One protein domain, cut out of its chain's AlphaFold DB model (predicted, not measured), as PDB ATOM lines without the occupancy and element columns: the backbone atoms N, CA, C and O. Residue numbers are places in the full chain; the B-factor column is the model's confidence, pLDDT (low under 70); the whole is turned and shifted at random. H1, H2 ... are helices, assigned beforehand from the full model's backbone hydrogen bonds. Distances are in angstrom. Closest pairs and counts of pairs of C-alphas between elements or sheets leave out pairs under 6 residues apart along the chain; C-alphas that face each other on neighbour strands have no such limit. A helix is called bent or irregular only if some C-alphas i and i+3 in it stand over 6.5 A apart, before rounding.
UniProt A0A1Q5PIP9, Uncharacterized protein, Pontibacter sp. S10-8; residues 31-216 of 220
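This is residues 31 to 216 of the 220 residues of an uncharacterized protein of Pontibacter sp. S10-8 (UniProt A0A1Q5PIP9). A long, slender rod is built along one very long helix, H3, with the long arm H1a of the bent helix H1 running back beside it for much of its length. From one end of H3 the chain folds back along it through the short helices H4, H5 and H6, and H7 then turns back beside H6 and H3; H1b and H2 lie toward the rod's other end. H1a, H3, H6 and H7 form an up-and-down bundle, each running against the one before it in the chain. The printed part has 186 residues with seven named helices, H1 to H7 in order, and no named strand: all helix. It is extended, with a radius of gyration of the C-alphas of 25.8 A and spans of 95 by 28 by 18 A.

H3, residues 95 to 155, runs 87.4 A from C-alpha 95 at (-2.810, 20.239, 128.891) to C-alpha 155 at (-40.028, -7.638, 202.947); it is neither bent nor irregular, but only just: C-alphas 108 and 111 are 6.5 A apart. H1, residues 31 to 83, was assigned as one helix by its hydrogen bonds but is bent, with C-alphas 69 and 72 7.1 A apart. Its arms are H1a, residues 31 to 69, 57.4 A long from C-alpha 31 at (-34.417, 1.180, 201.942), and H1b, residues 72 to 83, 15.5 A. The others are H2, residues 85 to 91, H4, residues 160 to 170, H5, residues 174 to 177, H6, residues 180 to 190, and H7, residues 197 to 216. H7 spans 30.0 A and is only just irregular, with C-alphas 198 and 201 6.6 A apart.

H3 is the hub. H1a touches it, opposite ways at a shallow tilt of 14 degrees, the closest C-alphas being those of Val 31 and Thr 150 at 5.7 A. H1b touches H3 at residues 105 to 113 alone, at a steep tilt of 38 degrees, closest at Val 72 and Ile 113, whose C-alphas are 6.9 A apart. H2 and H3 form a hairpin, with the C-alphas of Ile 89 and Lys 98 5.0 A apart. H3 and H4 form another, closest at the C-alphas of Val 145 and Leu 166, 6.2 A. H5 touches H3, the C-alphas of Gln 134 and Leu 177 being 6.0 A apart. H7 touches H3 the same way at a shallow tilt of 6 degrees, with the C-alphas of Arg 116 and Ala 197 5.2 A apart. H6 and H7 form a hairpin, closest at the C-alphas of Val 186 and Leu 203, 6.2 A. H1a and H7 are apart. Every O i to N i+4 pair is within hydrogen-bond range in H1b, H2, H4 and H6, against 34 of 35 in H1a, 55 of 57 in H3 and 13 of 16 in H7; H5 is too short for such a pair.

The C-alphas farthest apart, those of Ser 93 and Ala 156, are 94.7 A apart. The printed part has no cut and no long link, and residues 155 to 161 stand free. The mean pLDDT of the printed part is 85.8; residues 154 to 167, 169 to 177, 193 to 194 and 213 to 216 are under 70.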
ATOM      1  N   VAL A  31     -33.617   1.087 203.177       71.31
ATOM      2  CA  VAL A  31     -34.417   1.180 201.942       71.31
ATOM      3  C   VAL A  31     -34.121   2.492 201.208       71.31
ATOM      4  O   VAL A  31     -33.964   2.490 199.989       71.31
ATOM      5  N   GLU A  32     -33.992   3.595 201.947       73.50
ATOM      6  CA  GLU A  32     -33.637   4.915 201.408       73.50
ATOM      7  C   GLU A  32     -32.241   4.921 200.766       73.50
ATOM      8  O   GLU A  32     -32.098   5.316 199.609       73.50
ATOM      9  N   LEU A  33     -31.242   4.346 201.448       80.19
ATOM     10  CA  LEU A  33     -29.883   4.188 200.924       80.19
ATOM     11  C   LEU A  33     -29.840   3.346 199.634       80.19
ATOM     12  O   LEU A  33     -29.073   3.635 198.717       80.19
ATOM     13  N   SER A  34     -30.693   2.324 199.519       77.94
ATOM     14  CA  SER A  34     -30.827   1.537 198.283       77.94
ATOM     15  C   SER A  34     -31.419   2.363 197.126       77.94
ATOM     16  O   SER A  34     -31.071   2.183 195.951       77.94
ATOM     17  N   GLY A  35     -32.287   3.328 197.445       76.56
ATOM     18  CA  GLY A  35     -32.769   4.340 196.505       76.56
ATOM     19  C   GLY A  35     -31.642   5.238 195.988       76.56
ATOM     20  O   GLY A  35     -31.503   5.409 194.775       76.56
ATOM     21  N   GLU A  36     -30.786   5.743 196.878       85.31
ATOM     22  CA  GLU A  36     -29.602   6.535 196.508       85.31
ATOM     23  C   GLU A  36     -28.616   5.736 195.645       85.31
ATOM     24  O   GLU A  36     -28.095   6.246 194.649       85.31
ATOM     25  N   LEU A  37     -28.427   4.448 195.953       88.56
ATOM     26  CA  LEU A  37     -27.589   3.550 195.158       88.56
ATOM     27  C   LEU A  37     -28.082   3.423 193.711       88.56
ATOM     28  O   LEU A  37     -27.268   3.395 192.791       88.56
ATOM     29  N   THR A  38     -29.397   3.456 193.474       87.56
ATOM     30  CA  THR A  38     -29.945   3.492 192.105       87.56
ATOM     31  C   THR A  38     -29.437   4.710 191.331       87.56
ATOM     32  O   THR A  38     -29.017   4.576 190.182       87.56
ATOM     33  N   GLN A  39     -29.443   5.894 191.951       87.88
ATOM     34  CA  GLN A  39     -28.974   7.122 191.301       87.88
ATOM     35  C   GLN A  39     -27.469   7.080 191.039       87.88
ATOM     36  O   GLN A  39     -27.024   7.444 189.952       87.88
ATOM     37  N   MET A  40     -26.685   6.560 191.986       92.12
ATOM     38  CA  MET A  40     -25.244   6.372 191.795       92.12
ATOM     39  C   MET A  40     -24.934   5.433 190.623       92.12
ATOM     40  O   MET A  40     -24.094   5.768 189.789       92.12
ATOM     41  N   ILE A  41     -25.649   4.306 190.505       92.69
ATOM     42  CA  ILE A  41     -25.507   3.362 189.384       92.69
ATOM     43  C   ILE A  41     -25.812   4.057 188.047       92.69
ATOM     44  O   ILE A  41     -25.055   3.921 187.086       92.69
ATOM     45  N   LEU A  42     -26.886   4.852 187.977       91.44
ATOM     46  CA  LEU A  42     -27.255   5.584 186.760       91.44
ATOM     47  C   LEU A  42     -26.234   6.668 186.384       91.44
ATOM     48  O   LEU A  42     -25.904   6.818 185.206       91.44
ATOM     49  N   HIS A  43     -25.705   7.409 187.359       92.75
ATOM     50  CA  HIS A  43     -24.672   8.416 187.116       92.75
ATOM     51  C   HIS A  43     -23.353   7.790 186.653       92.75
ATOM     52  O   HIS A  43     -22.750   8.280 185.696       92.75
ATOM     53  N   ALA A  44     -22.936   6.685 187.276       94.31
ATOM     54  CA  ALA A  44     -21.757   5.934 186.856       94.31
ATOM     55  C   ALA A  44     -21.910   5.427 185.414       94.31
ATOM     56  O   ALA A  44     -21.003   5.612 184.599       94.31
ATOM     57  N   ARG A  45     -23.094   4.908 185.055       93.50
ATOM     58  CA  ARG A  45     -23.423   4.515 183.679       93.50
ATOM     59  C   ARG A  45     -23.211   5.652 182.692       93.50
ATOM     60  O   ARG A  45     -22.466   5.497 181.729       93.50
ATOM     61  N   VAL A  46     -23.834   6.804 182.932       95.00
ATOM     62  CA  VAL A  46     -23.710   7.964 182.032       95.00
ATOM     63  C   VAL A  46     -22.253   8.415 181.909       95.00
ATOM     64  O   VAL A  46     -21.806   8.735 180.810       95.00
ATOM     65  N   SER A  47     -21.501   8.412 183.012       95.50
ATOM     66  CA  SER A  47     -20.076   8.754 183.014       95.50
ATOM     67  C   SER A  47     -19.249   7.800 182.144       95.50
ATOM     68  O   SER A  47     -18.506   8.246 181.270       95.50
ATOM     69  N   HIS A  48     -19.422   6.485 182.309       92.94
ATOM     70  CA  HIS A  48     -18.676   5.480 181.542       92.94
ATOM     71  C   HIS A  48     -19.022   5.498 180.051       92.94
ATOM     72  O   HIS A  48     -18.129   5.372 179.218       92.94
ATOM     73  N   LEU A  49     -20.289   5.720 179.695       94.12
ATOM     74  CA  LEU A  49     -20.685   5.849 178.290       94.12
ATOM     75  C   LEU A  49     -20.075   7.086 177.634       94.12
ATOM     76  O   LEU A  49     -19.635   7.010 176.493       94.12
ATOM     77  N   ARG A  50     -19.985   8.205 178.362       95.00
ATOM     78  CA  ARG A  50     -19.293   9.405 177.871       95.00
ATOM     79  C   ARG A  50     -17.798   9.165 177.694       95.00
ATOM     80  O   ARG A  50     -17.224   9.651 176.725       95.00
ATOM     81  N   LEU A  51     -17.167   8.431 178.609       94.31
ATOM     82  CA  LEU A  51     -15.767   8.040 178.460       94.31
ATOM     83  C   LEU A  51     -15.568   7.175 177.209       94.31
ATOM     84  O   LEU A  51     -14.638   7.422 176.444       94.31
ATOM     85  N   LEU A  52     -16.465   6.214 176.973       94.12
ATOM     86  CA  LEU A  52     -16.449   5.386 175.769       94.12
ATOM     87  C   LEU A  52     -16.620   6.237 174.501       94.12
ATOM     88  O   LEU A  52     -15.857   6.059 173.558       94.12
ATOM     89  N   ASP A  53     -17.519   7.229 174.504       96.19
ATOM     90  CA  ASP A  53     -17.676   8.163 173.379       96.19
ATOM     91  C   ASP A  53     -16.365   8.901 173.056       96.19
ATOM     92  O   ASP A  53     -16.005   9.053 171.888       96.19
ATOM     93  N   GLN A  54     -15.643   9.370 174.081       97.12
ATOM     94  CA  GLN A  54     -14.352  10.044 173.900       97.12
ATOM     95  C   GLN A  54     -13.283   9.082 173.387       97.12
ATOM     96  O   GLN A  54     -12.545   9.411 172.461       97.12
ATOM     97  N   TYR A  55     -13.221   7.874 173.946       95.25
ATOM     98  CA  TYR A  55     -12.289   6.849 173.495       95.25
ATOM     99  C   TYR A  55     -12.522   6.484 172.023       95.25
ATOM    100  O   TYR A  55     -11.574   6.453 171.243       95.25
ATOM    101  N   THR A  56     -13.775   6.294 171.611       96.06
ATOM    102  CA  THR A  56     -14.136   5.979 170.224       96.06
ATOM    103  C   THR A  56     -13.762   7.110 169.268       96.06
ATOM    104  O   THR A  56     -13.236   6.834 168.190       96.06
ATOM    105  N   ARG A  57     -13.932   8.380 169.665       97.94
ATOM    106  CA  ARG A  57     -13.430   9.530 168.886       97.94
ATOM    107  C   ARG A  57     -11.919   9.457 168.688       97.94
ATOM    108  O   ARG A  57     -11.468   9.502 167.554       97.94
ATOM    109  N   LEU A  58     -11.159   9.219 169.759       97.31
ATOM    110  CA  LEU A  58      -9.701   9.086 169.673       97.31
ATOM    111  C   LEU A  58      -9.264   7.952 168.735       97.31
ATOM    112  O   LEU A  58      -8.243   8.072 168.062       97.31
ATOM    113  N   GLN A  59     -10.003   6.841 168.680       97.06
ATOM    114  CA  GLN A  59      -9.686   5.763 167.740       97.06
ATOM    115  C   GLN A  59      -9.993   6.152 166.289       97.06
ATOM    116  O   GLN A  59      -9.209   5.808 165.407       97.06
ATOM    117  N   LYS A  60     -11.072   6.899 166.033       98.06
ATOM    118  CA  LYS A  60     -11.372   7.436 164.695       98.06
ATOM    119  C   LYS A  60     -10.318   8.444 164.243       98.06
ATOM    120  O   LYS A  60      -9.809   8.310 163.136       98.06
ATOM    121  N   ASP A  61      -9.896   9.339 165.130       98.19
ATOM    122  CA  ASP A  61      -8.836  10.308 164.834       98.19
ATOM    123  C   ASP A  61      -7.517   9.607 164.466       98.19
ATOM    124  O   ASP A  61      -6.805  10.038 163.562       98.19
ATOM    125  N   LYS A  62      -7.193   8.476 165.114       97.19
ATOM    126  CA  LYS A  62      -6.036   7.648 164.730       97.19
ATOM    127  C   LYS A  62      -6.182   7.033 163.340       97.19
ATOM    128  O   LYS A  62      -5.184   6.935 162.633       97.19
ATOM    129  N   VAL A  63      -7.389   6.601 162.960       97.06
ATOM    130  CA  VAL A  63      -7.660   6.102 161.601       97.06
ATOM    131  C   VAL A  63      -7.439   7.213 160.586       97.06
ATOM    132  O   VAL A  63      -6.749   6.983 159.597       97.06
ATOM    133  N   ASP A  64      -7.985   8.404 160.829       97.69
ATOM    134  CA  ASP A  64      -7.827   9.534 159.913       97.69
ATOM    135  C   ASP A  64      -6.365   9.950 159.784       97.69
ATOM    136  O   ASP A  64      -5.855  10.042 158.667       97.69
ATOM    137  N   LYS A  65      -5.654  10.060 160.910       97.38
ATOM    138  CA  LYS A  65      -4.223  10.362 160.923       97.38
ATOM    139  C   LYS A  65      -3.407   9.339 160.133       97.38
ATOM    140  O   LYS A  65      -2.604   9.718 159.293       97.38
ATOM    141  N   PHE A  66      -3.643   8.045 160.349       96.69
ATOM    142  CA  PHE A  66      -2.982   6.986 159.581       96.69
ATOM    143  C   PHE A  66      -3.312   7.057 158.086       96.69
ATOM    144  O   PHE A  66      -2.440   6.835 157.248       96.69
ATOM    145  N   MET A  67      -4.563   7.363 157.724       96.00
ATOM    146  CA  MET A  67      -4.937   7.522 156.319       96.00
ATOM    147  C   MET A  67      -4.142   8.647 155.661       96.00
ATOM    148  O   MET A  67      -3.629   8.456 154.563       96.00
ATOM    149  N   GLU A  68      -4.036   9.791 156.327       95.56
ATOM    150  CA  GLU A  68      -3.406  10.996 155.788       95.56
ATOM    151  C   GLU A  68      -1.878  10.925 155.788       95.56
ATOM    152  O   GLU A  68      -1.250  11.283 154.792       95.56
ATOM    153  N   GLU A  69      -1.280  10.453 156.880       95.62
ATOM    154  CA  GLU A  69       0.169  10.509 157.087       95.62
ATOM    155  C   GLU A  69       0.900   9.272 156.546       95.62
ATOM    156  O   GLU A  69       2.039   9.394 156.096       95.62
ATOM    157  N   ASP A  70       0.250   8.102 156.524       93.94
ATOM    158  CA  ASP A  70       0.910   6.831 156.196       93.94
ATOM    159  C   ASP A  70       0.323   6.163 154.945       93.94
ATOM    160  O   ASP A  70       1.024   5.919 153.955       93.94
ATOM    161  N   TYR A  71      -0.976   5.843 154.968       94.12
ATOM    162  CA  TYR A  71      -1.589   4.994 153.947       94.12
ATOM    163  C   TYR A  71      -1.707   5.692 152.595       94.12
ATOM    164  O   TYR A  71      -1.244   5.134 151.603       94.12
ATOM    165  N   VAL A  72      -2.310   6.885 152.524       94.19
ATOM    166  CA  VAL A  72      -2.507   7.596 151.248       94.19
ATOM    167  C   VAL A  72      -1.171   7.910 150.572       94.19
ATOM    168  O   VAL A  72      -1.056   7.603 149.381       94.19
ATOM    169  N   PRO A  73      -0.138   8.428 151.267       94.12
ATOM    170  CA  PRO A  73       1.174   8.634 150.657       94.12
ATOM    171  C   PRO A  73       1.792   7.339 150.118       94.12
ATOM    172  O   PRO A  73       2.220   7.295 148.962       94.12
ATOM    173  N   SER A  74       1.788   6.257 150.909       92.19
ATOM    174  CA  SER A  74       2.364   4.976 150.484       92.19
ATOM    175  C   SER A  74       1.584   4.335 149.336       92.19
ATOM    176  O   SER A  74       2.191   3.798 148.410       92.19
ATOM    177  N   PHE A  75       0.253   4.375 149.390       91.81
ATOM    178  CA  PHE A  75      -0.618   3.865 148.338       91.81
ATOM    179  C   PHE A  75      -0.398   4.647 147.048       91.81
ATOM    180  O   PHE A  75      -0.135   4.038 146.021       91.81
ATOM    181  N   THR A  76      -0.425   5.980 147.106       91.00
ATOM    182  CA  THR A  76      -0.263   6.840 145.927       91.00
ATOM    183  C   THR A  76       1.092   6.613 145.268       91.00
ATOM    184  O   THR A  76       1.147   6.446 144.054       91.00
ATOM    185  N   ALA A  77       2.179   6.527 146.041       89.62
ATOM    186  CA  ALA A  77       3.510   6.259 145.495       89.62
ATOM    187  C   ALA A  77       3.573   4.931 144.716       89.62
ATOM    188  O   ALA A  77       4.152   4.875 143.630       89.62
ATOM    189  N   ASN A  78       2.946   3.874 145.240       89.06
ATOM    190  CA  ASN A  78       2.894   2.572 144.575       89.06
ATOM    191  C   ASN A  78       1.927   2.574 143.385       89.06
ATOM    192  O   ASN A  78       2.275   2.110 142.305       89.06
ATOM    193  N   PHE A  79       0.741   3.151 143.553       88.31
ATOM    194  CA  PHE A  79      -0.313   3.168 142.546       88.31
ATOM    195  C   PHE A  79       0.075   4.012 141.325       88.31
ATOM    196  O   PHE A  79      -0.185   3.615 140.195       88.31
ATOM    197  N   VAL A  80       0.774   5.135 141.524       87.81
ATOM    198  CA  VAL A  80       1.376   5.931 140.439       87.81
ATOM    199  C   VAL A  80       2.429   5.127 139.675       87.81
ATOM    200  O   VAL A  80       2.503   5.201 138.448       87.81
ATOM    201  N   LYS A  81       3.252   4.357 140.393       87.94
ATOM    202  CA  LYS A  81       4.291   3.519 139.787       87.94
ATOM    203  C   LYS A  81       3.689   2.383 138.958       87.94
ATOM    204  O   LYS A  81       4.223   2.067 137.900       87.94
ATOM    205  N   GLU A  82       2.610   1.773 139.436       89.50
ATOM    206  CA  GLU A  82       1.940   0.650 138.775       89.50
ATOM    207  C   GLU A  82       1.041   1.085 137.612       89.50
ATOM    208  O   GLU A  82       0.960   0.370 136.617       89.50
ATOM    209  N   SER A  83       0.399   2.253 137.699       88.56
ATOM    210  CA  SER A  83      -0.513   2.749 136.658       88.56
ATOM    211  C   SER A  83       0.198   3.291 135.419       88.56
ATOM    212  O   SER A  83      -0.414   3.395 134.362       88.56
ATOM    213  N   GLY A  84       1.474   3.676 135.536       88.44
ATOM    214  CA  GLY A  84       2.201   4.341 134.453       88.44
ATOM    215  C   GLY A  84       1.735   5.776 134.184       88.44
ATOM    216  O   GLY A  84       2.230   6.398 133.247       88.44
ATOM    217  N   VAL A  85       0.856   6.339 135.024       90.38
ATOM    218  CA  VAL A  85       0.235   7.658 134.807       90.38
ATOM    219  C   VAL A  85       1.265   8.772 134.585       90.38
ATOM    220  O   VAL A  85       1.059   9.651 133.755       90.38
ATOM    221  N   LEU A  86       2.423   8.729 135.257       89.56
ATOM    222  CA  LEU A  86       3.479   9.726 135.043       89.56
ATOM    223  C   LEU A  86       4.067   9.661 133.632       89.56
ATOM    224  O   LEU A  86       4.382  10.705 133.068       89.56
ATOM    225  N   ALA A  87       4.213   8.462 133.067       91.88
ATOM    226  CA  ALA A  87       4.688   8.297 131.700       91.88
ATOM    227  C   ALA A  87       3.641   8.818 130.707       91.88
ATOM    228  O   ALA A  87       3.996   9.559 129.790       91.88
ATOM    229  N   ASN A  88       2.360   8.522 130.942       91.31
ATOM    230  CA  ASN A  88       1.265   9.017 130.108       91.31
ATOM    231  C   ASN A  88       1.208  10.553 130.122       91.31
ATOM    232  O   ASN A  88       1.252  11.176 129.062       91.31
ATOM    233  N   ILE A  89       1.249  11.171 131.310       92.00
ATOM    234  CA  ILE A  89       1.288  12.635 131.484       92.00
ATOM    235  C   ILE A  89       2.511  13.253 130.793       92.00
ATOM    236  O   ILE A  89       2.405  14.323 130.196       92.00
ATOM    237  N   GLN A  90       3.683  12.613 130.871       93.19
ATOM    238  CA  GLN A  90       4.896  13.093 130.199       93.19
ATOM    239  C   GLN A  90       4.801  12.998 128.672       93.19
ATOM    240  O   GLN A  90       5.389  13.827 127.980       93.19
ATOM    241  N   SER A  91       4.081  12.002 128.153       93.19
ATOM    242  CA  SER A  91       3.883  11.792 126.715       93.19
ATOM    243  C   SER A  91       2.739  12.612 126.106       93.19
ATOM    244  O   SER A  91       2.690  12.772 124.887       93.19
ATOM    245  N   ALA A  92       1.844  13.148 126.939       94.38
ATOM    246  CA  ALA A  92       0.712  13.963 126.517       94.38
ATOM    247  C   ALA A  92       1.167  15.295 125.892       94.38
ATOM    248  O   ALA A  92       2.012  16.019 126.432       94.38
ATOM    249  N   SER A  93       0.576  15.630 124.747       93.56
ATOM    250  CA  SER A  93       0.934  16.789 123.922       93.56
ATOM    251  C   SER A  93       0.184  18.057 124.322       93.56
ATOM    252  O   SER A  93       0.667  19.161 124.065       93.56
ATOM    253  N   THR A  94      -0.978  17.920 124.962       96.38
ATOM    254  CA  THR A  94      -1.807  19.049 125.406       96.38
ATOM    255  C   THR A  94      -2.059  19.019 126.910       96.38
ATOM    256  O   THR A  94      -1.940  17.985 127.568       96.38
ATOM    257  N   ASP A  95      -2.423  20.169 127.478       95.12
ATOM    258  CA  ASP A  95      -2.810  20.239 128.891       95.12
ATOM    259  C   ASP A  95      -4.159  19.551 129.160       95.12
ATOM    260  O   ASP A  95      -4.379  19.060 130.265       95.12
ATOM    261  N   GLU A  96      -5.028  19.451 128.149       95.56
ATOM    262  CA  GLU A  96      -6.283  18.696 128.230       95.56
ATOM    263  C   GLU A  96      -6.019  17.194 128.395       95.56
ATOM    264  O   GLU A  96      -6.554  16.576 129.311       95.56
ATOM    265  N   GLU A  97      -5.122  16.621 127.587       93.25
ATOM    266  CA  GLU A  97      -4.711  15.214 127.697       93.25
ATOM    267  C   GLU A  97      -4.096  14.903 129.069       93.25
ATOM    268  O   GLU A  97      -4.464  13.917 129.707       93.25
ATOM    269  N   LYS A  98      -3.220  15.779 129.581       94.06
ATOM    270  CA  LYS A  98      -2.663  15.636 130.940       94.06
ATOM    271  C   LYS A  98      -3.753  15.692 132.008       94.06
ATOM    272  O   LYS A  98      -3.698  14.940 132.979       94.06
ATOM    273  N   GLY A  99      -4.723  16.591 131.840       93.88
ATOM    274  CA  GLY A  99      -5.879  16.704 132.723       93.88
ATOM    275  C   GLY A  99      -6.694  15.413 132.767       93.88
ATOM    276  O   GLY A  99      -7.041  14.958 133.855       93.88
ATOM    277  N   THR A 100      -6.934  14.793 131.610       95.06
ATOM    278  CA  THR A 100      -7.644  13.510 131.498       95.06
ATOM    279  C   THR A 100      -6.920  12.397 132.252       95.06
ATOM    280  O   THR A 100      -7.537  11.755 133.096       95.06
ATOM    281  N   GLU A 101      -5.605  12.236 132.063       93.38
ATOM    282  CA  GLU A 101      -4.810  11.223 132.780       93.38
ATOM    283  C   GLU A 101      -4.871  11.400 134.308       93.38
ATOM    284  O   GLU A 101      -5.009  10.431 135.060       93.38
ATOM    285  N   ILE A 102      -4.813  12.647 134.792       92.88
ATOM    286  CA  ILE A 102      -4.935  12.956 136.225       92.88
ATOM    287  C   ILE A 102      -6.330  12.591 136.745       92.88
ATOM    288  O   ILE A 102      -6.453  12.024 137.834       92.88
ATOM    289  N   ILE A 103      -7.382  12.924 135.992       94.12
ATOM    290  CA  ILE A 103      -8.768  12.637 136.376       94.12
ATOM    291  C   ILE A 103      -9.010  11.128 136.417       94.12
ATOM    292  O   ILE A 103      -9.556  10.643 137.404       94.12
ATOM    293  N   GLU A 104      -8.589  10.385 135.396       92.44
ATOM    294  CA  GLU A 104      -8.754   8.929 135.336       92.44
ATOM    295  C   GLU A 104      -8.003   8.234 136.475       92.44
ATOM    296  O   GLU A 104      -8.559   7.378 137.171       92.44
ATOM    297  N   PHE A 105      -6.772   8.673 136.752       93.06
ATOM    298  CA  PHE A 105      -6.015   8.208 137.907       93.06
ATOM    299  C   PHE A 105      -6.761   8.467 139.222       93.06
ATOM    300  O   PHE A 105      -6.897   7.560 140.047       93.06
ATOM    301  N   ALA A 106      -7.270   9.686 139.423       92.50
ATOM    302  CA  ALA A 106      -8.013  10.040 140.627       92.50
ATOM    303  C   ALA A 106      -9.308   9.219 140.762       92.50
ATOM    304  O   ALA A 106      -9.608   8.727 141.850       92.50
ATOM    305  N   GLN A 107     -10.041   9.012 139.666       94.62
ATOM    306  CA  GLN A 107     -11.259   8.196 139.631       94.62
ATOM    307  C   GLN A 107     -10.995   6.731 139.994       94.62
ATOM    308  O   GLN A 107     -11.848   6.104 140.620       94.62
ATOM    309  N   ALA A 108      -9.822   6.194 139.654       93.31
ATOM    310  CA  ALA A 108      -9.420   4.851 140.056       93.31
ATOM    311  C   ALA A 108      -8.921   4.789 141.514       93.31
ATOM    312  O   ALA A 108      -9.231   3.842 142.237       93.31
ATOM    313  N   ALA A 109      -8.169   5.797 141.964       93.12
ATOM    314  CA  ALA A 109      -7.540   5.827 143.286       93.12
ATOM    315  C   ALA A 109      -8.523   6.127 144.431       93.12
ATOM    316  O   ALA A 109      -8.487   5.461 145.470       93.12
ATOM    317  N   ILE A 110      -9.403   7.121 144.259       93.69
ATOM    318  CA  ILE A 110     -10.305   7.615 145.314       93.69
ATOM    319  C   ILE A 110     -11.190   6.498 145.892       93.69
ATOM    320  O   ILE A 110     -11.196   6.347 147.114       93.69
ATOM    321  N   PRO A 111     -11.871   5.652 145.089       94.25
ATOM    322  CA  PRO A 111     -12.713   4.585 145.631       94.25
ATOM    323  C   PRO A 111     -11.951   3.577 146.499       94.25
ATOM    324  O   PRO A 111     -12.511   3.042 147.454       94.25
ATOM    325  N   ILE A 112     -10.674   3.325 146.196       92.62
ATOM    326  CA  ILE A 112      -9.823   2.409 146.968       92.62
ATOM    327  C   ILE A 112      -9.480   3.036 148.325       92.62
ATOM    328  O   ILE A 112      -9.640   2.397 149.368       92.62
ATOM    329  N   ILE A 113      -9.064   4.305 148.314       93.38
ATOM    330  CA  ILE A 113      -8.747   5.079 149.522       93.38
ATOM    331  C   ILE A 113      -9.982   5.196 150.425       93.38
ATOM    332  O   ILE A 113      -9.917   4.880 151.618       93.38
ATOM    333  N   ASP A 114     -11.123   5.579 149.856       93.81
ATOM    334  CA  ASP A 114     -12.379   5.736 150.587       93.81
ATOM    335  C   ASP A 114     -12.918   4.397 151.087       93.81
ATOM    336  O   ASP A 114     -13.390   4.300 152.223       93.81
ATOM    337  N   GLY A 115     -12.798   3.335 150.287       93.31
ATOM    338  CA  GLY A 115     -13.157   1.978 150.693       93.31
ATOM    339  C   GLY A 115     -12.356   1.520 151.911       93.31
ATOM    340  O   GLY A 115     -12.921   0.980 152.870       93.31
ATOM    341  N   ARG A 116     -11.050   1.808 151.928       92.94
ATOM    342  CA  ARG A 116     -10.171   1.517 153.064       92.94
ATOM    343  C   ARG A 116     -10.556   2.326 154.305       92.94
ATOM    344  O   ARG A 116     -10.749   1.726 155.365       92.94
ATOM    345  N   ARG A 117     -10.724   3.650 154.180       95.31
ATOM    346  CA  ARG A 117     -11.162   4.528 155.284       95.31
ATOM    347  C   ARG A 117     -12.499   4.061 155.854       95.31
ATOM    348  O   ARG A 117     -12.618   3.860 157.060       95.31
ATOM    349  N   SER A 118     -13.484   3.827 154.988       95.44
ATOM    350  CA  SER A 118     -14.823   3.372 155.373       95.44
ATOM    351  C   SER A 118     -14.773   2.045 156.128       95.44
ATOM    352  O   SER A 118     -15.428   1.900 157.158       95.44
ATOM    353  N   SER A 119     -13.961   1.095 155.662       93.94
ATOM    354  CA  SER A 119     -13.808  -0.210 156.314       93.94
ATOM    355  C   SER A 119     -13.226  -0.078 157.722       93.94
ATOM    356  O   SER A 119     -13.729  -0.704 158.654       93.94
ATOM    357  N   MET A 120     -12.215   0.776 157.909       95.38
ATOM    358  CA  MET A 120     -11.638   1.009 159.235       95.38
ATOM    359  C   MET A 120     -12.598   1.745 160.173       95.38
ATOM    360  O   MET A 120     -12.743   1.348 161.326       95.38
ATOM    361  N   MET A 121     -13.303   2.766 159.683       96.81
ATOM    362  CA  MET A 121     -14.294   3.497 160.479       96.81
ATOM    363  C   MET A 121     -15.433   2.585 160.942       96.81
ATOM    364  O   MET A 121     -15.782   2.584 162.121       96.81
ATOM    365  N   LYS A 122     -15.949   1.735 160.044       95.75
ATOM    366  CA  LYS A 122     -16.962   0.727 160.386       95.75
ATOM    367  C   LYS A 122     -16.462  -0.254 161.439       95.75
ATOM    368  O   LYS A 122     -17.211  -0.594 162.345       95.75
ATOM    369  N   ALA A 123     -15.206  -0.689 161.355       94.94
ATOM    370  CA  ALA A 123     -14.628  -1.571 162.364       94.94
ATOM    371  C   ALA A 123     -14.581  -0.919 163.753       94.94
ATOM    372  O   ALA A 123     -14.939  -1.562 164.741       94.94
ATOM    373  N   VAL A 124     -14.205   0.362 163.833       96.75
ATOM    374  CA  VAL A 124     -14.252   1.131 165.086       96.75
ATOM    375  C   VAL A 124     -15.686   1.225 165.616       96.75
ATOM    376  O   VAL A 124     -15.912   0.951 166.795       96.75
ATOM    377  N   ASP A 125     -16.658   1.534 164.755       96.81
ATOM    378  CA  ASP A 125     -18.077   1.614 165.132       96.81
ATOM    379  C   ASP A 125     -18.626   0.270 165.632       96.81
ATOM    380  O   ASP A 125     -19.385   0.215 166.601       96.81
ATOM    381  N   GLU A 126     -18.237  -0.839 165.001       94.62
ATOM    382  CA  GLU A 126     -18.644  -2.174 165.430       94.62
ATOM    383  C   GLU A 126     -18.049  -2.553 166.791       94.62
ATOM    384  O   GLU A 126     -18.768  -3.104 167.630       94.62
ATOM    385  N   MET A 127     -16.775  -2.235 167.038       93.25
ATOM    386  CA  MET A 127     -16.145  -2.445 168.346       93.25
ATOM    387  C   MET A 127     -16.813  -1.598 169.441       93.25
ATOM    388  O   MET A 127     -17.130  -2.144 170.499       93.25
ATOM    389  N   ASP A 128     -17.102  -0.313 169.182       94.50
ATOM    390  CA  ASP A 128     -17.841   0.558 170.115       94.50
ATOM    391  C   ASP A 128     -19.208  -0.031 170.453       94.50
ATOM    392  O   ASP A 128     -19.554  -0.166 171.627       94.50
ATOM    393  N   ARG A 129     -19.966  -0.459 169.435       93.81
ATOM    394  CA  ARG A 129     -21.309  -1.015 169.625       93.81
ATOM    395  C   ARG A 129     -21.300  -2.226 170.554       93.81
ATOM    396  O   ARG A 129     -22.193  -2.364 171.390       93.81
ATOM    397  N   LEU A 130     -20.312  -3.105 170.402       90.12
ATOM    398  CA  LEU A 130     -20.167  -4.307 171.224       90.12
ATOM    399  C   LEU A 130     -19.838  -3.954 172.673       90.12
ATOM    400  O   LEU A 130     -20.526  -4.419 173.580       90.12
ATOM    401  N   ILE A 131     -18.840  -3.095 172.887       89.50
ATOM    402  CA  ILE A 131     -18.428  -2.672 174.232       89.50
ATOM    403  C   ILE A 131     -19.571  -1.943 174.927       89.50
ATOM    404  O   ILE A 131     -19.912  -2.262 176.065       89.50
ATOM    405  N   ARG A 132     -20.226  -1.016 174.224       92.31
ATOM    406  CA  ARG A 132     -21.389  -0.298 174.735       92.31
ATOM    407  C   ARG A 132     -22.463  -1.274 175.183       92.31
ATOM    408  O   ARG A 132     -22.912  -1.185 176.316       92.31
ATOM    409  N   SER A 133     -22.824  -2.245 174.345       89.88
ATOM    410  CA  SER A 133     -23.824  -3.254 174.704       89.88
ATOM    411  C   SER A 133     -23.476  -4.009 175.992       89.88
ATOM    412  O   SER A 133     -24.379  -4.312 176.768       89.88
ATOM    413  N   GLN A 134     -22.197  -4.307 176.236       86.06
ATOM    414  CA  GLN A 134     -21.758  -4.988 177.457       86.06
ATOM    415  C   GLN A 134     -21.829  -4.090 178.687       86.06
ATOM    416  O   GLN A 134     -22.343  -4.513 179.723       86.06
ATOM    417  N   VAL A 135     -21.371  -2.843 178.562       88.56
ATOM    418  CA  VAL A 135     -21.481  -1.837 179.624       88.56
ATOM    419  C   VAL A 135     -22.946  -1.663 180.025       88.56
ATOM    420  O   VAL A 135     -23.268  -1.703 181.212       88.56
ATOM    421  N   GLU A 136     -23.855  -1.562 179.054       91.19
ATOM    422  CA  GLU A 136     -25.278  -1.412 179.356       91.19
ATOM    423  C   GLU A 136     -25.890  -2.641 179.998       91.19
ATOM    424  O   GLU A 136     -26.634  -2.497 180.969       91.19
ATOM    425  N   ALA A 137     -25.569  -3.835 179.503       87.62
ATOM    426  CA  ALA A 137     -26.034  -5.073 180.112       87.62
ATOM    427  C   ALA A 137     -25.600  -5.160 181.584       87.62
ATOM    428  O   ALA A 137     -26.429  -5.442 182.449       87.62
ATOM    429  N   HIS A 138     -24.344  -4.816 181.881       86.56
ATOM    430  CA  HIS A 138     -23.817  -4.823 183.242       86.56
ATOM    431  C   HIS A 138     -24.548  -3.835 184.160       86.56
ATOM    432  O   HIS A 138     -24.965  -4.192 185.261       86.56
ATOM    433  N   TYR A 139     -24.789  -2.606 183.700       90.88
ATOM    434  CA  TYR A 139     -25.543  -1.634 184.491       90.88
ATOM    435  C   TYR A 139     -27.009  -2.040 184.694       90.88
ATOM    436  O   TYR A 139     -27.567  -1.787 185.765       90.88
ATOM    437  N   GLN A 140     -27.646  -2.692 183.716       89.62
ATOM    438  CA  GLN A 140     -28.992  -3.247 183.903       89.62
ATOM    439  C   GLN A 140     -29.008  -4.374 184.940       89.62
ATOM    440  O   GLN A 140     -29.936  -4.435 185.749       89.62
ATOM    441  N   GLU A 141     -27.978  -5.219 184.969       86.00
ATOM    442  CA  GLU A 141     -27.811  -6.252 185.992       86.00
ATOM    443  C   GLU A 141     -27.633  -5.638 187.387       86.00
ATOM    444  O   GLU A 141     -28.352  -6.009 188.315       86.00
ATOM    445  N   MET A 142     -26.783  -4.615 187.530       87.56
ATOM    446  CA  MET A 142     -26.626  -3.885 188.795       87.56
ATOM    447  C   MET A 142     -27.948  -3.274 189.279       87.56
ATOM    448  O   MET A 142     -28.286  -3.370 190.459       87.56
ATOM    449  N   LEU A 143     -28.727  -2.668 188.376       87.81
ATOM    450  CA  LEU A 143     -30.046  -2.125 188.709       87.81
ATOM    451  C   LEU A 143     -31.027  -3.227 189.124       87.81
ATOM    452  O   LEU A 143     -31.823  -3.016 190.039       87.81
ATOM    453  N   HIS A 144     -30.989  -4.390 188.474       86.69
ATOM    454  CA  HIS A 144     -31.819  -5.535 188.839       86.69
ATOM    455  C   HIS A 144     -31.476  -6.055 190.240       86.69
ATOM    456  O   HIS A 144     -32.373  -6.171 191.077       86.69
ATOM    457  N   VAL A 145     -30.187  -6.272 190.522       83.69
ATOM    458  CA  VAL A 145     -29.677  -6.671 191.842       83.69
ATOM    459  C   VAL A 145     -30.086  -5.654 192.907       83.69
ATOM    460  O   VAL A 145     -30.589  -6.039 193.962       83.69
ATOM    461  N   ASN A 146     -29.950  -4.357 192.623       85.81
ATOM    462  CA  ASN A 146     -30.332  -3.311 193.567       85.81
ATOM    463  C   ASN A 146     -31.844  -3.292 193.842       85.81
ATOM    464  O   ASN A 146     -32.261  -3.165 194.989       85.81
ATOM    465  N   ARG A 147     -32.692  -3.467 192.819       84.25
ATOM    466  CA  ARG A 147     -34.151  -3.570 193.011       84.25
ATOM    467  C   ARG A 147     -34.531  -4.788 193.846       84.25
ATOM    468  O   ARG A 147     -35.385  -4.660 194.721       84.25
ATOM    469  N   ALA A 148     -33.898  -5.934 193.596       83.06
ATOM    470  CA  ALA A 148     -34.086  -7.125 194.414       83.06
ATOM    471  C   ALA A 148     -33.700  -6.827 195.870       83.06
ATOM    472  O   ALA A 148     -34.515  -7.029 196.765       83.06
ATOM    473  N   LEU A 149     -32.524  -6.236 196.111       79.31
ATOM    474  CA  LEU A 149     -32.079  -5.833 197.448       79.31
ATOM    475  C   LEU A 149     -33.071  -4.883 198.136       79.31
ATOM    476  O   LEU A 149     -33.433  -5.119 199.285       79.31
ATOM    477  N   THR A 150     -33.567  -3.859 197.438       80.12
ATOM    478  CA  THR A 150     -34.600  -2.947 197.960       80.12
ATOM    479  C   THR A 150     -35.863  -3.706 198.368       80.12
ATOM    480  O   THR A 150     -36.392  -3.477 199.456       80.12
ATOM    481  N   ALA A 151     -36.343  -4.634 197.533       78.81
ATOM    482  CA  ALA A 151     -37.507  -5.463 197.845       78.81
ATOM    483  C   ALA A 151     -37.251  -6.387 199.051       78.81
ATOM    484  O   ALA A 151     -38.138  -6.571 199.885       78.81
ATOM    485  N   HIS A 152     -36.034  -6.920 199.194       74.56
ATOM    486  CA  HIS A 152     -35.629  -7.724 200.351       74.56
ATOM    487  C   HIS A 152     -35.591  -6.908 201.643       74.56
ATOM    488  O   HIS A 152     -36.164  -7.328 202.647       74.56
ATOM    489  N   LEU A 153     -35.003  -5.710 201.609       72.25
ATOM    490  CA  LEU A 153     -35.008  -4.784 202.744       72.25
ATOM    491  C   LEU A 153     -36.436  -4.373 203.133       72.25
ATOM    492  O   LEU A 153     -36.723  -4.177 204.310       72.25
ATOM    493  N   GLY A 154     -37.349  -4.293 202.164       67.88
ATOM    494  CA  GLY A 154     -38.760  -4.010 202.415       67.88
ATOM    495  C   GLY A 154     -39.591  -5.190 202.942       67.88
ATOM    496  O   GLY A 154     -40.639  -4.945 203.532       67.88
ATOM    497  N   SER A 155     -39.169  -6.449 202.742       66.75
ATOM    498  CA  SER A 155     -40.028  -7.638 202.947       66.75
ATOM    499  C   SER A 155     -39.702  -8.521 204.160       66.75
ATOM    500  O   SER A 155     -40.434  -9.475 204.403       66.75
ATOM    501  N   ALA A 156     -38.669  -8.216 204.954       59.88
ATOM    502  CA  ALA A 156     -38.296  -8.981 206.162       59.88
ATOM    503  C   ALA A 156     -38.085 -10.507 205.950       59.88
ATOM    504  O   ALA A 156     -38.200 -11.282 206.898       59.88
ATOM    505  N   ALA A 157     -37.783 -10.945 204.720       54.50
ATOM    506  CA  ALA A 157     -37.744 -12.357 204.317       54.50
ATOM    507  C   ALA A 157     -36.347 -13.023 204.425       54.50
ATOM    508  O   ALA A 157     -35.324 -12.343 204.503       54.50
ATOM    509  N   GLU A 158     -36.327 -14.368 204.431       54.75
ATOM    510  CA  GLU A 158     -35.155 -15.239 204.652       54.75
ATOM    511  C   GLU A 158     -33.903 -14.895 203.816       54.75
ATOM    512  O   GLU A 158     -33.950 -14.593 202.627       54.75
ATOM    513  N   VAL A 159     -32.744 -14.992 204.478       56.72
ATOM    514  CA  VAL A 159     -31.532 -14.205 204.179       56.72
ATOM    515  C   VAL A 159     -30.512 -14.916 203.273       56.72
ATOM    516  O   VAL A 159     -29.637 -14.268 202.698       56.72
ATOM    517  N   VAL A 160     -30.559 -16.245 203.148       57.31
ATOM    518  CA  VAL A 160     -29.385 -17.012 202.681       57.31
ATOM    519  C   VAL A 160     -29.387 -17.284 201.176       57.31
ATOM    520  O   VAL A 160     -28.381 -17.013 200.518       57.31
ATOM    521  N   GLU A 161     -30.483 -17.790 200.605       60.12
ATOM    522  CA  GLU A 161     -30.496 -18.195 199.188       60.12
ATOM    523  C   GLU A 161     -30.554 -17.002 198.232       60.12
ATOM    524  O   GLU A 161     -29.789 -16.940 197.268       60.12
ATOM    525  N   THR A 162     -31.328 -15.974 198.572       65.19
ATOM    526  CA  THR A 162     -31.305 -14.683 197.880       65.19
ATOM    527  C   THR A 162     -29.907 -14.067 197.855       65.19
ATOM    528  O   THR A 162     -29.438 -13.622 196.811       65.19
ATOM    529  N   ARG A 163     -29.200 -14.053 198.993       60.53
ATOM    530  CA  ARG A 163     -27.851 -13.479 199.075       60.53
ATOM    531  C   ARG A 163     -26.868 -14.233 198.183       60.53
ATOM    532  O   ARG A 163     -26.083 -13.595 197.487       60.53
ATOM    533  N   LYS A 164     -26.919 -15.570 198.181       65.44
ATOM    534  CA  LYS A 164     -26.090 -16.399 197.291       65.44
ATOM    535  C   LYS A 164     -26.395 -16.121 195.820       65.44
ATOM    536  O   LYS A 164     -25.465 -16.041 195.023       65.44
ATOM    537  N   GLN A 165     -27.666 -15.951 195.462       69.06
ATOM    538  CA  GLN A 165     -28.075 -15.638 194.093       69.06
ATOM    539  C   GLN A 165     -27.560 -14.261 193.642       69.06
ATOM    540  O   GLN A 165     -26.939 -14.169 192.585       69.06
ATOM    541  N   LEU A 166     -27.719 -13.222 194.469       68.38
ATOM    542  CA  LEU A 166     -27.214 -11.872 194.173       68.38
ATOM    543  C   LEU A 166     -25.679 -11.844 194.090       68.38
ATOM    544  O   LEU A 166     -25.114 -11.190 193.219       68.38
ATOM    545  N   GLN A 167     -24.982 -12.586 194.957       66.69
ATOM    546  CA  GLN A 167     -23.518 -12.653 194.942       66.69
ATOM    547  C   GLN A 167     -22.969 -13.318 193.670       66.69
ATOM    548  O   GLN A 167     -21.930 -12.897 193.170       66.69
ATOM    549  N   ARG A 168     -23.668 -14.319 193.116       70.94
ATOM    550  CA  ARG A 168     -23.303 -14.907 191.815       70.94
ATOM    551  C   ARG A 168     -23.469 -13.906 190.668       70.94
ATOM    552  O   ARG A 168     -22.601 -13.855 189.809       70.94
ATOM    553  N   GLN A 169     -24.524 -13.089 190.694       66.50
ATOM    554  CA  GLN A 169     -24.776 -12.041 189.690       66.50
ATOM    555  C   GLN A 169     -23.742 -10.901 189.745       66.50
ATOM    556  O   GLN A 169     -23.407 -10.302 188.733       66.50
ATOM    557  N   LEU A 170     -23.183 -10.611 190.923       65.81
ATOM    558  CA  LEU A 170     -22.194  -9.540 191.098       65.81
ATOM    559  C   LEU A 170     -20.748  -9.945 190.769       65.81
ATOM    560  O   LEU A 170     -19.884  -9.073 190.685       65.81
ATOM    561  N   ASN A 171     -20.458 -11.237 190.585       65.00
ATOM    562  CA  ASN A 171     -19.106 -11.729 190.305       65.00
ATOM    563  C   ASN A 171     -18.737 -11.500 188.825       65.00
ATOM    564  O   ASN A 171     -18.719 -12.408 187.985       65.00
ATOM    565  N   VAL A 172     -18.457 -10.242 188.486       63.81
ATOM    566  CA  VAL A 172     -18.099  -9.835 187.131       63.81
ATOM    567  C   VAL A 172     -16.611  -9.533 187.030       63.81
ATOM    568  O   VAL A 172     -16.108  -8.609 187.655       63.81
ATOM    569  N   ASP A 173     -15.910 -10.316 186.209       65.62
ATOM    570  CA  ASP A 173     -14.593  -9.960 185.681       65.62
ATOM    571  C   ASP A 173     -14.659  -8.597 184.963       65.62
ATOM    572  O   ASP A 173     -15.274  -8.470 183.902       65.62
ATOM    573  N   THR A 174     -14.058  -7.563 185.546       62.00
ATOM    574  CA  THR A 174     -14.106  -6.195 185.018       62.00
ATOM    575  C   THR A 174     -13.262  -6.004 183.758       62.00
ATOM    576  O   THR A 174     -13.614  -5.161 182.935       62.00
ATOM    577  N   GLU A 175     -12.209  -6.806 183.548       60.22
ATOM    578  CA  GLU A 175     -11.411  -6.777 182.308       60.22
ATOM    579  C   GLU A 175     -12.213  -7.308 181.112       60.22
ATOM    580  O   GLU A 175     -11.987  -6.919 179.962       60.22
ATOM    581  N   SER A 176     -13.211  -8.152 181.381       62.47
ATOM    582  CA  SER A 176     -14.123  -8.659 180.359       62.47
ATOM    583  C   SER A 176     -15.157  -7.653 179.862       62.47
ATOM    584  O   SER A 176     -15.637  -7.801 178.739       62.47
ATOM    585  N   LEU A 177     -15.501  -6.653 180.682       66.31
ATOM    586  CA  LEU A 177     -16.569  -5.691 180.391       66.31
ATOM    587  C   LEU A 177     -16.133  -4.600 179.416       66.31
ATOM    588  O   LEU A 177     -16.937  -4.121 178.619       66.31
ATOM    589  N   ILE A 178     -14.871  -4.179 179.507       74.06
ATOM    590  CA  ILE A 178     -14.303  -3.139 178.649       74.06
ATOM    591  C   ILE A 178     -12.921  -3.612 178.179       74.06
ATOM    592  O   ILE A 178     -11.901  -3.237 178.757       74.06
ATOM    593  N   PRO A 179     -12.858  -4.446 177.128       81.56
ATOM    594  CA  PRO A 179     -11.622  -5.060 176.651       81.56
ATOM    595  C   PRO A 179     -10.763  -4.076 175.830       81.56
ATOM    596  O   PRO A 179     -10.467  -4.323 174.659       81.56
ATOM    597  N   ILE A 180     -10.361  -2.953 176.438       84.50
ATOM    598  CA  ILE A 180      -9.596  -1.865 175.802       84.50
ATOM    599  C   ILE A 180      -8.312  -2.383 175.153       84.50
ATOM    600  O   ILE A 180      -8.005  -2.009 174.023       84.50
ATOM    601  N   ASP A 181      -7.601  -3.303 175.801       86.56
ATOM    602  CA  ASP A 181      -6.378  -3.882 175.238       86.56
ATOM    603  C   ASP A 181      -6.645  -4.665 173.955       86.56
ATOM    604  O   ASP A 181      -5.864  -4.603 173.007       86.56
ATOM    605  N   LYS A 182      -7.783  -5.368 173.878       87.00
ATOM    606  CA  LYS A 182      -8.174  -6.083 172.657       87.00
ATOM    607  C   LYS A 182      -8.541  -5.100 171.546       87.00
ATOM    608  O   LYS A 182      -8.187  -5.358 170.400       87.00
ATOM    609  N   VAL A 183      -9.198  -3.982 171.871       88.00
ATOM    610  CA  VAL A 183      -9.451  -2.910 170.893       88.00
ATOM    611  C   VAL A 183      -8.134  -2.350 170.376       88.00
ATOM    612  O   VAL A 183      -7.940  -2.286 169.167       88.00
ATOM    613  N   ASN A 184      -7.197  -2.018 171.265       90.50
ATOM    614  CA  ASN A 184      -5.891  -1.496 170.875       90.50
ATOM    615  C   ASN A 184      -5.131  -2.489 169.976       90.50
ATOM    616  O   ASN A 184      -4.588  -2.076 168.959       90.50
ATOM    617  N   GLN A 185      -5.180  -3.794 170.260       90.88
ATOM    618  CA  GLN A 185      -4.589  -4.823 169.389       90.88
ATOM    619  C   GLN A 185      -5.231  -4.878 167.995       90.88
ATOM    620  O   GLN A 185      -4.537  -5.094 167.000       90.88
ATOM    621  N   VAL A 186      -6.557  -4.731 167.900       89.81
ATOM    622  CA  VAL A 186      -7.254  -4.672 166.603       89.81
ATOM    623  C   VAL A 186      -6.847  -3.408 165.852       89.81
ATOM    624  O   VAL A 186      -6.477  -3.498 164.682       89.81
ATOM    625  N   MET A 187      -6.822  -2.262 166.536       93.25
ATOM    626  CA  MET A 187      -6.373  -0.987 165.979       93.25
ATOM    627  C   MET A 187      -4.937  -1.080 165.458       93.25
ATOM    628  O   MET A 187      -4.690  -0.751 164.306       93.25
ATOM    629  N   GLU A 188      -3.998  -1.615 166.235       92.75
ATOM    630  CA  GLU A 188      -2.610  -1.815 165.801       92.75
ATOM    631  C   GLU A 188      -2.506  -2.660 164.529       92.75
ATOM    632  O   GLU A 188      -1.689  -2.371 163.662       92.75
ATOM    633  N   LYS A 189      -3.330  -3.704 164.386       91.56
ATOM    634  CA  LYS A 189      -3.351  -4.530 163.170       91.56
ATOM    635  C   LYS A 189      -3.965  -3.793 161.983       91.56
ATOM    636  O   LYS A 189      -3.466  -3.936 160.870       91.56
ATOM    637  N   MET A 190      -5.023  -3.018 162.209       90.06
ATOM    638  CA  MET A 190      -5.684  -2.220 161.172       90.06
ATOM    639  C   MET A 190      -4.782  -1.102 160.636       90.06
ATOM    640  O   MET A 190      -4.776  -0.852 159.431       90.06
ATOM    641  N   LEU A 191      -4.000  -0.477 161.518       91.12
ATOM    642  CA  LEU A 191      -3.107   0.644 161.215       91.12
ATOM    643  C   LEU A 191      -1.725   0.199 160.691       91.12
ATOM    644  O   LEU A 191      -0.800   1.001 160.612       91.12
ATOM    645  N   LYS A 192      -1.542  -1.077 160.323       87.00
ATOM    646  CA  LYS A 192      -0.318  -1.528 159.643       87.00
ATOM    647  C   LYS A 192      -0.385  -1.233 158.148       87.00
ATOM    648  O   LYS A 192      -1.310  -1.672 157.460       87.00
ATOM    649  N   ALA A 193       0.652  -0.570 157.634       65.44
ATOM    650  CA  ALA A 193       0.867  -0.398 156.202       65.44
ATOM    651  C   ALA A 193       0.924  -1.775 155.509       65.44
ATOM    652  O   ALA A 193       1.793  -2.594 155.806       65.44
ATOM    653  N   GLY A 194      -0.045  -2.052 154.632       66.00
ATOM    654  CA  GLY A 194      -0.163  -3.316 153.893       66.00
ATOM    655  C   GLY A 194      -1.297  -4.248 154.335       66.00
ATOM    656  O   GLY A 194      -1.590  -5.202 153.615       66.00
ATOM    657  N   ALA A 195      -1.980  -3.985 155.454       71.75
ATOM    658  CA  ALA A 195      -3.229  -4.689 155.755       71.75
ATOM    659  C   ALA A 195      -4.280  -4.346 154.682       71.75
ATOM    660  O   ALA A 195      -4.444  -3.170 154.346       71.75
ATOM    661  N   LYS A 196      -5.000  -5.338 154.141       77.12
ATOM    662  CA  LYS A 196      -6.000  -5.111 153.083       77.12
ATOM    663  C   LYS A 196      -7.375  -4.816 153.666       77.12
ATOM    664  O   LYS A 196      -7.645  -5.149 154.823       77.12
ATOM    665  N   ALA A 197      -8.219  -4.083 152.934       79.25
ATOM    666  CA  ALA A 197      -9.538  -3.677 153.440       79.25
ATOM    667  C   ALA A 197     -10.421  -4.900 153.735       79.25
ATOM    668  O   ALA A 197     -11.160  -4.916 154.716       79.25
ATOM    669  N   GLU A 198     -10.243  -5.953 152.945       81.75
ATOM    670  CA  GLU A 198     -10.923  -7.242 153.029       81.75
ATOM    671  C   GLU A 198     -10.546  -8.030 154.293       81.75
ATOM    672  O   GLU A 198     -11.333  -8.853 154.755       81.75
ATOM    673  N   ASP A 199      -9.383  -7.748 154.888       85.62
ATOM    674  CA  ASP A 199      -8.919  -8.411 156.110       85.62
ATOM    675  C   ASP A 199      -9.532  -7.777 157.370       85.62
ATOM    676  O   ASP A 199      -9.642  -8.433 158.408       85.62
ATOM    677  N   ILE A 200      -9.967  -6.511 157.308       87.00
ATOM    678  CA  ILE A 200     -10.504  -5.775 158.466       87.00
ATOM    679  C   ILE A 200     -11.719  -6.484 159.095       87.00
ATOM    680  O   ILE A 200     -11.722  -6.653 160.317       87.00
ATOM    681  N   PRO A 201     -12.727  -6.955 158.327       88.69
ATOM    682  CA  PRO A 201     -13.853  -7.695 158.895       88.69
ATOM    683  C   PRO A 201     -13.440  -8.916 159.726       88.69
ATOM    684  O   PRO A 201     -14.074  -9.207 160.738       88.69
ATOM    685  N   SER A 202     -12.361  -9.611 159.344       89.31
ATOM    686  CA  SER A 202     -11.867 -10.772 160.097       89.31
ATOM    687  C   SER A 202     -11.348 -10.376 161.482       89.31
ATOM    688  O   SER A 202     -11.685 -11.022 162.470       89.31
ATOM    689  N   LEU A 203     -10.641  -9.245 161.588       89.06
ATOM    690  CA  LEU A 203     -10.135  -8.722 162.861       89.06
ATOM    691  C   LEU A 203     -11.275  -8.363 163.819       89.06
ATOM    692  O   LEU A 203     -11.193  -8.618 165.022       89.06
ATOM    693  N   VAL A 204     -12.353  -7.791 163.279       88.31
ATOM    694  CA  VAL A 204     -13.546  -7.448 164.058       88.31
ATOM    695  C   VAL A 204     -14.308  -8.705 164.482       88.31
ATOM    696  O   VAL A 204     -14.829  -8.763 165.595       88.31
ATOM    697  N   ASN A 205     -14.358  -9.736 163.637       89.56
ATOM    698  CA  ASN A 205     -14.975 -11.014 163.990       89.56
ATOM    699  C   ASN A 205     -14.187 -11.749 165.083       89.56
ATOM    700  O   ASN A 205     -14.787 -12.187 166.065       89.56
ATOM    701  N   ASP A 206     -12.858 -11.776 164.996       88.38
ATOM    702  CA  ASP A 206     -11.994 -12.300 166.058       88.38
ATOM    703  C   ASP A 206     -12.228 -11.571 167.386       88.38
ATOM    704  O   ASP A 206     -12.262 -12.183 168.459       88.38
ATOM    705  N   PHE A 207     -12.394 -10.247 167.329       87.62
ATOM    706  CA  PHE A 207     -12.753  -9.447 168.493       87.62
ATOM    707  C   PHE A 207     -14.118  -9.861 169.048       87.62
ATOM    708  O   PHE A 207     -14.204 -10.196 170.229       87.62
ATOM    709  N   LYS A 208     -15.161  -9.928 168.208       87.38
ATOM    710  CA  LYS A 208     -16.512 -10.378 168.595       87.38
ATOM    711  C   LYS A 208     -16.477 -11.726 169.309       87.38
ATOM    712  O   LYS A 208     -17.059 -11.861 170.382       87.38
ATOM    713  N   GLU A 209     -15.769 -12.710 168.764       86.50
ATOM    714  CA  GLU A 209     -15.654 -14.030 169.389       86.50
ATOM    715  C   GLU A 209     -14.981 -13.965 170.761       86.50
ATOM    716  O   GLU A 209     -15.463 -14.556 171.728       86.50
ATOM    717  N   LYS A 210     -13.878 -13.220 170.870       81.31
ATOM    718  CA  LYS A 210     -13.142 -13.046 172.129       81.31
ATOM    719  C   LYS A 210     -13.905 -12.247 173.172       81.31
ATOM    720  O   LYS A 210     -13.543 -12.327 174.341       81.31
ATOM    721  N   VAL A 211     -14.869 -11.438 172.760       79.31
ATOM    722  CA  VAL A 211     -15.754 -10.671 173.636       79.31
ATOM    723  C   VAL A 211     -16.901 -11.567 174.112       79.31
ATOM    724  O   VAL A 211     -17.118 -11.693 175.315       79.31
ATOM    725  N   ASN A 212     -17.524 -12.317 173.199       75.44
ATOM    726  CA  ASN A 212     -18.627 -13.234 173.502       75.44
ATOM    727  C   ASN A 212     -18.215 -14.440 174.359       75.44
ATOM    728  O   ASN A 212     -18.978 -14.861 175.228       75.44
ATOM    729  N   LYS A 213     -17.015 -15.005 174.160       68.00
ATOM    730  CA  LYS A 213     -16.516 -16.123 174.986       68.00
ATOM    731  C   LYS A 213     -16.419 -15.756 176.466       68.00
ATOM    732  O   LYS A 213     -16.663 -16.607 177.313       68.00
ATOM    733  N   VAL A 214     -16.113 -14.498 176.781       60.59
ATOM    734  CA  VAL A 214     -16.003 -14.058 178.178       60.59
ATOM    735  C   VAL A 214     -17.376 -13.772 178.792       60.59
ATOM    736  O   VAL A 214     -17.568 -13.956 179.991       60.59
ATOM    737  N   THR A 215     -18.363 -13.403 177.971       55.94
ATOM    738  CA  THR A 215     -19.759 -13.245 178.408       55.94
ATOM    739  C   THR A 215     -20.450 -14.597 178.644       55.94
ATOM    740  O   THR A 215     -21.204 -14.729 179.602       55.94
ATOM    741  N   ASN A 216     -20.160 -15.615 177.822       51.09
ATOM    742  CA  ASN A 216     -20.828 -16.925 177.876       51.09
ATOM    743  C   ASN A 216     -20.128 -17.975 178.757       51.09
ATOM    744  O   ASN A 216     -20.770 -18.938 179.163       51.09
TER     745      ASN A 216